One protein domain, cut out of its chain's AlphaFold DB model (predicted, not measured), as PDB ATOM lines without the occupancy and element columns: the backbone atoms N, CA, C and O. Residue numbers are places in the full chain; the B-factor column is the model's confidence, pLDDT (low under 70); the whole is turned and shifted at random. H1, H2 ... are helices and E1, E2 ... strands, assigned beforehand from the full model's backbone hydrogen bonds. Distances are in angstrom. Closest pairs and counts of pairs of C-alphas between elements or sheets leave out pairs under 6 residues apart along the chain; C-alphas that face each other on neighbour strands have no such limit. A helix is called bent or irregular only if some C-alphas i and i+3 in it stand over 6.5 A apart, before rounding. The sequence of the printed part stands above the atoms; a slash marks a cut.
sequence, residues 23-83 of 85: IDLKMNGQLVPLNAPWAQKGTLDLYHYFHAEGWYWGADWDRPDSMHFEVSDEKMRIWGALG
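What this domain is: This is residues 23 to 83 of the 85 residues of the protein "Peptidase_M15_4 domain-containing protein" of Deinococcus irradiatisoli (UniProt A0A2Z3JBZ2). A two-strand hairpin, E1 and E2, makes the middle of a small elongated domain, with helix H1 running along it and packing on it through residues 43 to 51. Helix H2 follows E2 at one end, where residues 77 to 83 stick out, while the stretch of residues 23 to 40 begins beside E2 and loops round at the other end before H1. The printed part has 61 residues, with two named helices and two named strands in the order H1, E1, E2, H2; the sheet E1 - E2 is antiparallel. The class is mixed, helices and strands, though under half of the residues are in named elements. The whole is only just loose, close to compact, with a radius of gyration of the C-alphas of 12.7 A, and spans 37 by 24 by 16 A.

Where its parts are: The printed part begins at Ile 23, C-alpha at (189.167, 325.876, 304.196), and residues 23 to 40 hold no named element. H1 is residues 41 to 52, 18.3 A from first to last C-alpha, beginning with C-alpha 41 at (176.340, 319.879, 294.641). It is irregular: C-alphas 45 and 48 are 7.0 A apart, against about 5 A in a regular helix. E1 is residues 55 to 57, 6.8 A long, and E2 is residues 68 to 71, 10.5 A long. H2 is residues 73 to 81, 12.2 A long, ending with C-alpha 81 at (192.140, 347.976, 308.915).

How they stand to each other: E1 and E2 form a hairpin, antiparallel at 154 degrees between their directions. C-alphas 55 and 71 face each other at 4.4 A. N 56 and O 70 are within hydrogen-bond range at 2.8 A, and N 70 and O 56 at 3.0 A. Residues 23 to 24 make a short antiparallel pairing with residues 68 to 69 of E2. The closest C-alphas of H1 and E1 are those of Tyr 47 and Trp 57, 7.0 A apart. The closest of H1 and E2 are those of Phe 50 and Phe 69, 8.0 A apart. H1 and H2 are apart; E1 and H2 are only just apart, 8.1 A at the closest. In H2 every O i to N i+4 pair is within hydrogen-bond range; in H1, 6 of 8 are.

The domain as a whole: The two C-alphas farthest apart are those of Pro 37 and Gly 83, at 39.3 A. The printed part has no cut. The links from H1 to E1 and from E2 to H2 are tight, and the link from E1 to E2, with 10 residues, is short. Residues 77 to 83, of which 77 to 81 belong to H2, stand free. The mean pLDDT of the printed part is 96.1, and no printed residue is under 70.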
ATOM      1  N   ILE A  23     189.824 327.086 303.702       96.19
ATOM      2  CA  ILE A  23     189.167 325.876 304.196       96.19
ATOM      3  C   ILE A  23     188.886 324.903 303.049       96.19
ATOM      4  O   ILE A  23     188.580 325.324 301.936       96.19
ATOM      5  N   ASP A  24     188.911 323.603 303.359       96.50
ATOM      6  CA  ASP A  24     188.475 322.545 302.445       96.50
ATOM      7  C   ASP A  24     187.206 321.885 302.998       96.50
ATOM      8  O   ASP A  24     187.173 321.460 304.159       96.50
ATOM      9  N   LEU A  25     186.163 321.765 302.176       96.31
ATOM     10  CA  LEU A  25     184.882 321.187 302.580       96.31
ATOM     11  C   LEU A  25     184.709 319.752 302.076       96.31
ATOM     12  O   LEU A  25     184.980 319.429 300.920       96.31
ATOM     13  N   LYS A  26     184.178 318.895 302.954       96.19
ATOM     14  CA  LYS A  26     183.683 317.555 302.615       96.19
ATOM     15  C   LYS A  26     182.165 317.553 302.654       96.19
ATOM     16  O   LYS A  26     181.596 317.919 303.680       96.19
ATOM     17  N   MET A  27     181.518 317.038 301.615       94.69
ATOM     18  CA  MET A  27     180.084 316.751 301.670       94.69
ATOM     19  C   MET A  27     179.876 315.286 302.031       94.69
ATOM     20  O   MET A  27     180.442 314.396 301.395       94.69
ATOM     21  N   ASN A  28     179.084 315.032 303.076       93.75
ATOM     22  CA  ASN A  28     178.789 313.685 303.579       93.75
ATOM     23  C   ASN A  28     180.053 312.841 303.832       93.75
ATOM     24  O   ASN A  28     180.112 311.658 303.510       93.75
ATOM     25  N   GLY A  29     181.102 313.474 304.371       94.81
ATOM     26  CA  GLY A  29     182.384 312.826 304.667       94.81
ATOM     27  C   GLY A  29     183.260 312.522 303.444       94.81
ATOM     28  O   GLY A  29     184.399 312.086 303.615       94.81
ATOM     29  N   GLN A  30     182.781 312.796 302.230       94.31
ATOM     30  CA  GLN A  30     183.533 312.611 300.995       94.31
ATOM     31  C   GLN A  30     184.203 313.914 300.567       94.31
ATOM     32  O   GLN A  30     183.596 314.981 300.619       94.31
ATOM     33  N   LEU A  31     185.458 313.807 300.139       95.00
ATOM     34  CA  LEU A  31     186.252 314.917 299.627       95.00
ATOM     35  C   LEU A  31     186.403 314.769 298.114       95.00
ATOM     36  O   LEU A  31     186.677 313.665 297.634       95.00
ATOM     37  N   VAL A  32     186.259 315.867 297.379       95.69
ATOM     38  CA  VAL A  32     186.569 315.879 295.946       95.69
ATOM     39  C   VAL A  32     188.087 315.881 295.764       95.69
ATOM     40  O   VAL A  32     188.760 316.691 296.396       95.69
ATOM     41  N   PRO A  33     188.668 314.994 294.940       95.12
ATOM     42  CA  PRO A  33     190.094 315.053 294.652       95.12
ATOM     43  C   PRO A  33     190.476 316.351 293.930       95.12
ATOM     44  O   PRO A  33     189.770 316.801 293.033       95.12
ATOM     45  N   LEU A  34     191.646 316.897 294.263       94.25
ATOM     46  CA  LEU A  34     192.261 317.990 293.509       94.25
ATOM     47  C   LEU A  34     192.372 317.624 292.019       94.25
ATOM     48  O   LEU A  34     192.805 316.520 291.680       94.25
ATOM     49  N   ASN A  35     192.056 318.579 291.149       95.31
ATOM     50  CA  ASN A  35     192.003 318.459 289.691       95.31
ATOM     51  C   ASN A  35     190.894 317.530 289.159       95.31
ATOM     52  O   ASN A  35     190.965 317.071 288.017       95.31
ATOM     53  N   ALA A  36     189.878 317.218 289.968       96.00
ATOM     54  CA  ALA A  36     188.688 316.536 289.475       96.00
ATOM     55  C   ALA A  36     187.861 317.480 288.578       96.00
ATOM     56  O   ALA A  36     187.665 318.640 288.936       96.00
ATOM     57  N   PRO A  37     187.297 316.995 287.456       95.50
ATOM     58  CA  PRO A  37     186.487 317.808 286.543       95.50
ATOM     59  C   PRO A  37     185.051 318.030 287.054       95.50
ATOM     60  O   PRO A  37     184.135 318.274 286.273       95.50
ATOM     61  N   TRP A  38     184.819 317.852 288.355       95.44
ATOM     62  CA  TRP A  38     183.501 317.897 288.975       95.44
ATOM     63  C   TRP A  38     183.583 318.494 290.384       95.44
ATOM     64  O   TRP A  38     184.644 318.562 291.005       95.44
ATOM     65  N   ALA A  39     182.431 318.919 290.894       96.31
ATOM     66  CA  ALA A  39     182.249 319.407 292.255       96.31
ATOM     67  C   ALA A  39     181.046 318.709 292.897       96.31
ATOM     68  O   ALA A  39     180.155 318.217 292.199       96.31
ATOM     69  N   GLN A  40     180.993 318.667 294.228       95.62
ATOM     70  CA  GLN A  40     179.788 318.208 294.918       95.62
ATOM     71  C   GLN A  40     178.731 319.314 294.886       95.62
ATOM     72  O   GLN A  40     179.037 320.491 295.075       95.62
ATOM     73  N   LYS A  41     177.464 318.931 294.689       95.69
ATOM     74  CA  LYS A  41     176.340 319.879 294.641       95.69
ATOM     75  C   LYS A  41     176.255 320.740 295.905       95.69
ATOM     76  O   LYS A  41     176.089 321.945 295.791       95.69
ATOM     77  N   GLY A  42     176.487 320.153 297.081       94.06
ATOM     78  CA  GLY A  42     176.519 320.907 298.338       94.06
ATOM     79  C   GLY A  42     177.581 322.011 298.358       94.06
ATOM     80  O   GLY A  42     177.334 323.082 298.894       94.06
ATOM     81  N   THR A  43     178.743 321.799 297.733       94.69
ATOM     82  CA  THR A  43     179.796 322.822 297.653       94.69
ATOM     83  C   THR A  43     179.388 323.970 296.736       94.69
ATOM     84  O   THR A  43     179.581 325.131 297.084       94.69
ATOM     85  N   LEU A  44     178.743 323.645 295.610       94.88
ATOM     86  CA  LEU A  44     178.145 324.635 294.712       94.88
ATOM     87  C   LEU A  44     177.024 325.429 295.402       94.88
ATOM     88  O   LEU A  44     176.932 326.635 295.221       94.88
ATOM     89  N   ASP A  45     176.195 324.773 296.213       95.81
ATOM     90  CA  ASP A  45     175.098 325.424 296.943       95.81
ATOM     91  C   ASP A  45     175.591 326.362 298.051       95.81
ATOM     92  O   ASP A  45     174.870 327.271 298.454       95.81
ATOM     93  N   LEU A  46     176.809 326.156 298.558       95.38
ATOM     94  CA  LEU A  46     177.418 327.046 299.546       95.38
ATOM     95  C   LEU A  46     178.120 328.249 298.910       95.38
ATOM     96  O   LEU A  46     178.286 329.267 299.583       95.38
ATOM     97  N   TYR A  47     178.516 328.150 297.638       95.19
ATOM     98  CA  TYR A  47     179.355 329.146 296.974       95.19
ATOM     99  C   TYR A  47     178.827 330.574 297.130       95.19
ATOM    100  O   TYR A  47     179.599 331.457 297.497       95.19
ATOM    101  N   HIS A  48     177.532 330.819 296.918       95.69
ATOM    102  CA  HIS A  48     176.999 332.184 296.984       95.69
ATOM    103  C   HIS A  48     177.083 332.798 298.386       95.69
ATOM    104  O   HIS A  48     177.264 334.007 298.496       95.69
ATOM    105  N   TYR A  49     177.007 331.992 299.451       97.56
ATOM    106  CA  TYR A  49     177.188 332.480 300.823       97.56
ATOM    107  C   TYR A  49     178.650 332.845 301.088       97.56
ATOM    108  O   TYR A  49     178.937 333.919 301.605       97.56
ATOM    109  N   PHE A  50     179.576 331.977 300.678       97.56
ATOM    110  CA  PHE A  50     181.013 332.240 300.772       97.56
ATOM    111  C   PHE A  50     181.396 333.494 299.985       97.56
ATOM    112  O   PHE A  50     182.079 334.377 300.500       97.56
ATOM    113  N   HIS A  51     180.904 333.601 298.754       96.75
ATOM    114  CA  HIS A  51     181.199 334.724 297.883       96.75
ATOM    115  C   HIS A  51     180.670 336.051 298.437       96.75
ATOM    116  O   HIS A  51     181.399 337.042 298.430       96.75
ATOM    117  N   ALA A  52     179.455 336.063 298.997       97.75
ATOM    118  CA  ALA A  52     178.898 337.239 299.669       97.75
ATOM    119  C   ALA A  52     179.770 337.715 300.849       97.75
ATOM    120  O   ALA A  52     179.885 338.914 301.093       97.75
ATOM    121  N   GLU A  53     180.444 336.788 301.532       97.19
ATOM    122  CA  GLU A  53     181.374 337.077 302.628       97.19
ATOM    123  C   GLU A  53     182.819 337.324 302.162       97.19
ATOM    124  O   GLU A  53     183.736 337.389 302.980       97.19
ATOM    125  N   GLY A  54     183.054 337.501 300.860       97.38
ATOM    126  CA  GLY A  54     184.375 337.813 300.312       97.38
ATOM    127  C   GLY A  54     185.314 336.612 300.209       97.38
ATOM    128  O   GLY A  54     186.528 336.789 300.283       97.38
ATOM    129  N   TRP A  55     184.778 335.404 300.040       97.75
ATOM    130  CA  TRP A  55     185.567 334.212 299.732       97.75
ATOM    131  C   TRP A  55     185.536 333.878 298.235       97.75
ATOM    132  O   TRP A  55     184.571 334.157 297.518       97.75
ATOM    133  N   TYR A  56     186.600 333.233 297.776       96.56
ATOM    134  CA  TYR A  56     186.777 332.714 296.425       96.56
ATOM    135  C   TYR A  56     186.775 331.186 296.442       96.56
ATOM    136  O   TYR A  56     187.195 330.565 297.419       96.56
ATOM    137  N   TRP A  57     186.282 330.585 295.358       97.31
ATOM    138  CA  TRP A  57     186.112 329.140 295.227       97.31
ATOM    139  C   TRP A  57     187.074 328.564 294.189       97.31
ATOM    140  O   TRP A  57     187.106 329.025 293.050       97.31
ATOM    141  N   GLY A  58     187.821 327.526 294.568       96.50
ATOM    142  CA  GLY A  58     188.846 326.917 293.719       96.50
ATOM    143  C   GLY A  58     188.322 326.111 292.526       96.50
ATOM    144  O   GLY A  58     189.118 325.591 291.747       96.50
ATOM    145  N   ALA A  59     187.002 325.980 292.350       95.31
ATOM    146  CA  ALA A  59     186.431 325.220 291.235       95.31
ATOM    147  C   ALA A  59     186.672 325.847 289.852       95.31
ATOM    148  O   ALA A  59     186.647 325.111 288.870       95.31
ATOM    149  N   ASP A  60     186.910 327.160 289.777       89.62
ATOM    150  CA  ASP A  60     187.094 327.896 288.512       89.62
ATOM    151  C   ASP A  60     188.573 328.057 288.104       89.62
ATOM    152  O   ASP A  60     188.914 328.790 287.183       89.62
ATOM    153  N   TRP A  61     189.493 327.402 288.814       93.75
ATOM    154  CA  TRP A  61     190.919 327.455 288.492       93.75
ATOM    155  C   TRP A  61     191.296 326.484 287.370       93.75
ATOM    156  O   TRP A  61     190.736 325.393 287.274       93.75
ATOM    157  N   ASP A  62     192.352 326.812 286.614       93.44
ATOM    158  CA  ASP A  62     192.932 325.936 285.575       93.44
ATOM    159  C   ASP A  62     193.257 324.524 286.087       93.44
ATOM    160  O   ASP A  62     193.175 323.539 285.353       93.44
ATOM    161  N   ARG A  63     193.639 324.430 287.367       93.00
ATOM    162  CA  ARG A  63     193.739 323.183 288.128       93.00
ATOM    163  C   ARG A  63     192.610 323.179 289.163       93.00
ATOM    164  O   ARG A  63     192.847 323.674 290.269       93.00
ATOM    165  N   PRO A  64     191.422 322.635 288.843       95.19
ATOM    166  CA  PRO A  64     190.254 322.768 289.701       95.19
ATOM    167  C   PRO A  64     190.501 322.205 291.096       95.19
ATOM    168  O   PRO A  64     190.953 321.069 291.252       95.19
ATOM    169  N   ASP A  65     190.162 322.980 292.115       96.38
ATOM    170  CA  ASP A  65     190.220 322.583 293.518       96.38
ATOM    171  C   ASP A  65     188.857 322.835 294.166       96.38
ATOM    172  O   ASP A  65     188.664 323.730 294.984       96.38
ATOM    173  N   SER A  66     187.849 322.080 293.725       96.81
ATOM    174  CA  SER A  66     186.448 322.365 294.054       96.81
ATOM    175  C   SER A  66     186.083 322.137 295.525       96.81
ATOM    176  O   SER A  66     185.000 322.542 295.948       96.81
ATOM    177  N   MET A  67     186.968 321.524 296.313       96.56
ATOM    178  CA  MET A  67     186.835 321.436 297.770       96.56
ATOM    179  C   MET A  67     187.297 322.712 298.493       96.56
ATOM    180  O   MET A  67     186.866 322.921 299.625       96.56
ATOM    181  N   HIS A  68     188.146 323.536 297.866       97.38
ATOM    182  CA  HIS A  68     188.886 324.635 298.495       97.38
ATOM    183  C   HIS A  68     188.166 325.982 298.363       97.38
ATOM    184  O   HIS A  68     187.743 326.381 297.274       97.38
ATOM    185  N   PHE A  69     188.100 326.715 299.473       97.88
ATOM    186  CA  PHE A  69     187.714 328.124 299.528       97.88
ATOM    187  C   PHE A  69     188.791 328.937 300.233       97.88
ATOM    188  O   PHE A  69     189.378 328.478 301.214       97.88
ATOM    189  N   GLU A  70     188.991 330.175 299.797       97.62
ATOM    190  CA  GLU A  70     189.913 331.108 300.444       97.62
ATOM    191  C   GLU A  70     189.367 332.528 300.533       97.62
ATOM    192  O   GLU A  70     188.586 332.968 299.693       97.62
ATOM    193  N   VAL A  71     189.769 333.237 301.584       97.50
ATOM    194  CA  VAL A  71     189.385 334.628 301.822       97.50
ATOM    195  C   VAL A  71     190.087 335.529 300.807       97.50
ATOM    196  O   VAL A  71     191.268 335.349 300.513       97.50
ATOM    197  N   SER A  72     189.376 336.531 300.296       96.75
ATOM    198  CA  SER A  72     189.952 337.525 299.397       96.75
ATOM    199  C   SER A  72     190.993 338.413 300.080       96.75
ATOM    200  O   SER A  72     190.884 338.740 301.264       96.75
ATOM    201  N   ASP A  73     191.969 338.897 299.306       96.12
ATOM    202  CA  ASP A  73     192.920 339.915 299.780       96.12
ATOM    203  C   ASP A  73     192.189 341.179 300.272       96.12
ATOM    204  O   ASP A  73     192.548 341.755 301.295       96.12
ATOM    205  N   GLU A  74     191.103 341.571 299.601       97.69
ATOM    206  CA  GLU A  74     190.263 342.697 300.020       97.69
ATOM    207  C   GLU A  74     189.694 342.494 301.431       97.69
ATOM    208  O   GLU A  74     189.823 343.373 302.286       97.69
ATOM    209  N   LYS A  75     189.108 341.324 301.712       97.62
ATOM    210  CA  LYS A  75     188.538 341.030 303.028       97.62
ATOM    211  C   LYS A  75     189.624 340.965 304.104       97.62
ATOM    212  O   LYS A  75     189.422 341.516 305.185       97.62
ATOM    213  N   MET A  76     190.789 340.390 303.791       96.94
ATOM    214  CA  MET A  76     191.950 340.393 304.691       96.94
ATOM    215  C   MET A  76     192.403 341.822 305.029       96.94
ATOM    216  O   MET A  76     192.631 342.138 306.196       96.94
ATOM    217  N   ARG A  77     192.467 342.721 304.039       97.50
ATOM    218  CA  ARG A  77     192.800 344.139 304.266       97.50
ATOM    219  C   ARG A  77     191.754 344.859 305.107       97.50
ATOM    220  O   ARG A  77     192.131 345.652 305.964       97.50
ATOM    221  N   ILE A  78     190.467 344.578 304.889       98.00
ATOM    222  CA  ILE A  78     189.377 345.125 305.711       98.00
ATOM    223  C   ILE A  78     189.555 344.692 307.168       98.00
ATOM    224  O   ILE A  78     189.537 345.539 308.057       98.00
ATOM    225  N   TRP A  79     189.773 343.401 307.424       97.12
ATOM    226  CA  TRP A  79     189.998 342.908 308.784       97.12
ATOM    227  C   TRP A  79     191.229 343.537 309.436       97.12
ATOM    228  O   TRP A  79     191.138 343.951 310.590       97.12
ATOM    229  N   GLY A  80     192.332 343.694 308.698       97.44
ATOM    230  CA  GLY A  80     193.520 344.388 309.198       97.44
ATOM    231  C   GLY A  80     193.255 345.864 309.523       97.44
ATOM    232  O   GLY A  80     193.651 346.348 310.580       97.44
ATOM    233  N   ALA A  81     192.518 346.581 308.668       98.38
ATOM    234  CA  ALA A  81     192.140 347.976 308.915       98.38
ATOM    235  C   ALA A  81     191.196 348.135 310.123       98.38
ATOM    236  O   ALA A  81     191.225 349.163 310.799       98.38
ATOM    237  N   LEU A  82     190.378 347.118 310.403       98.12
ATOM    238  CA  LEU A  82     189.489 347.056 311.564       98.12
ATOM    239  C   LEU A  82     190.174 346.513 312.832       98.12
ATOM    240  O   LEU A  82     189.537 346.470 313.883       98.12
ATOM    241  N   GLY A  83     191.441 346.088 312.758       97.31
ATOM    242  CA  GLY A  83     192.172 345.501 313.886       97.31
ATOM    243  C   GLY A  83     191.651 344.127 314.325       97.31
ATOM    244  O   GLY A  83     191.768 343.769 315.496       97.31
TER     245      GLY A  83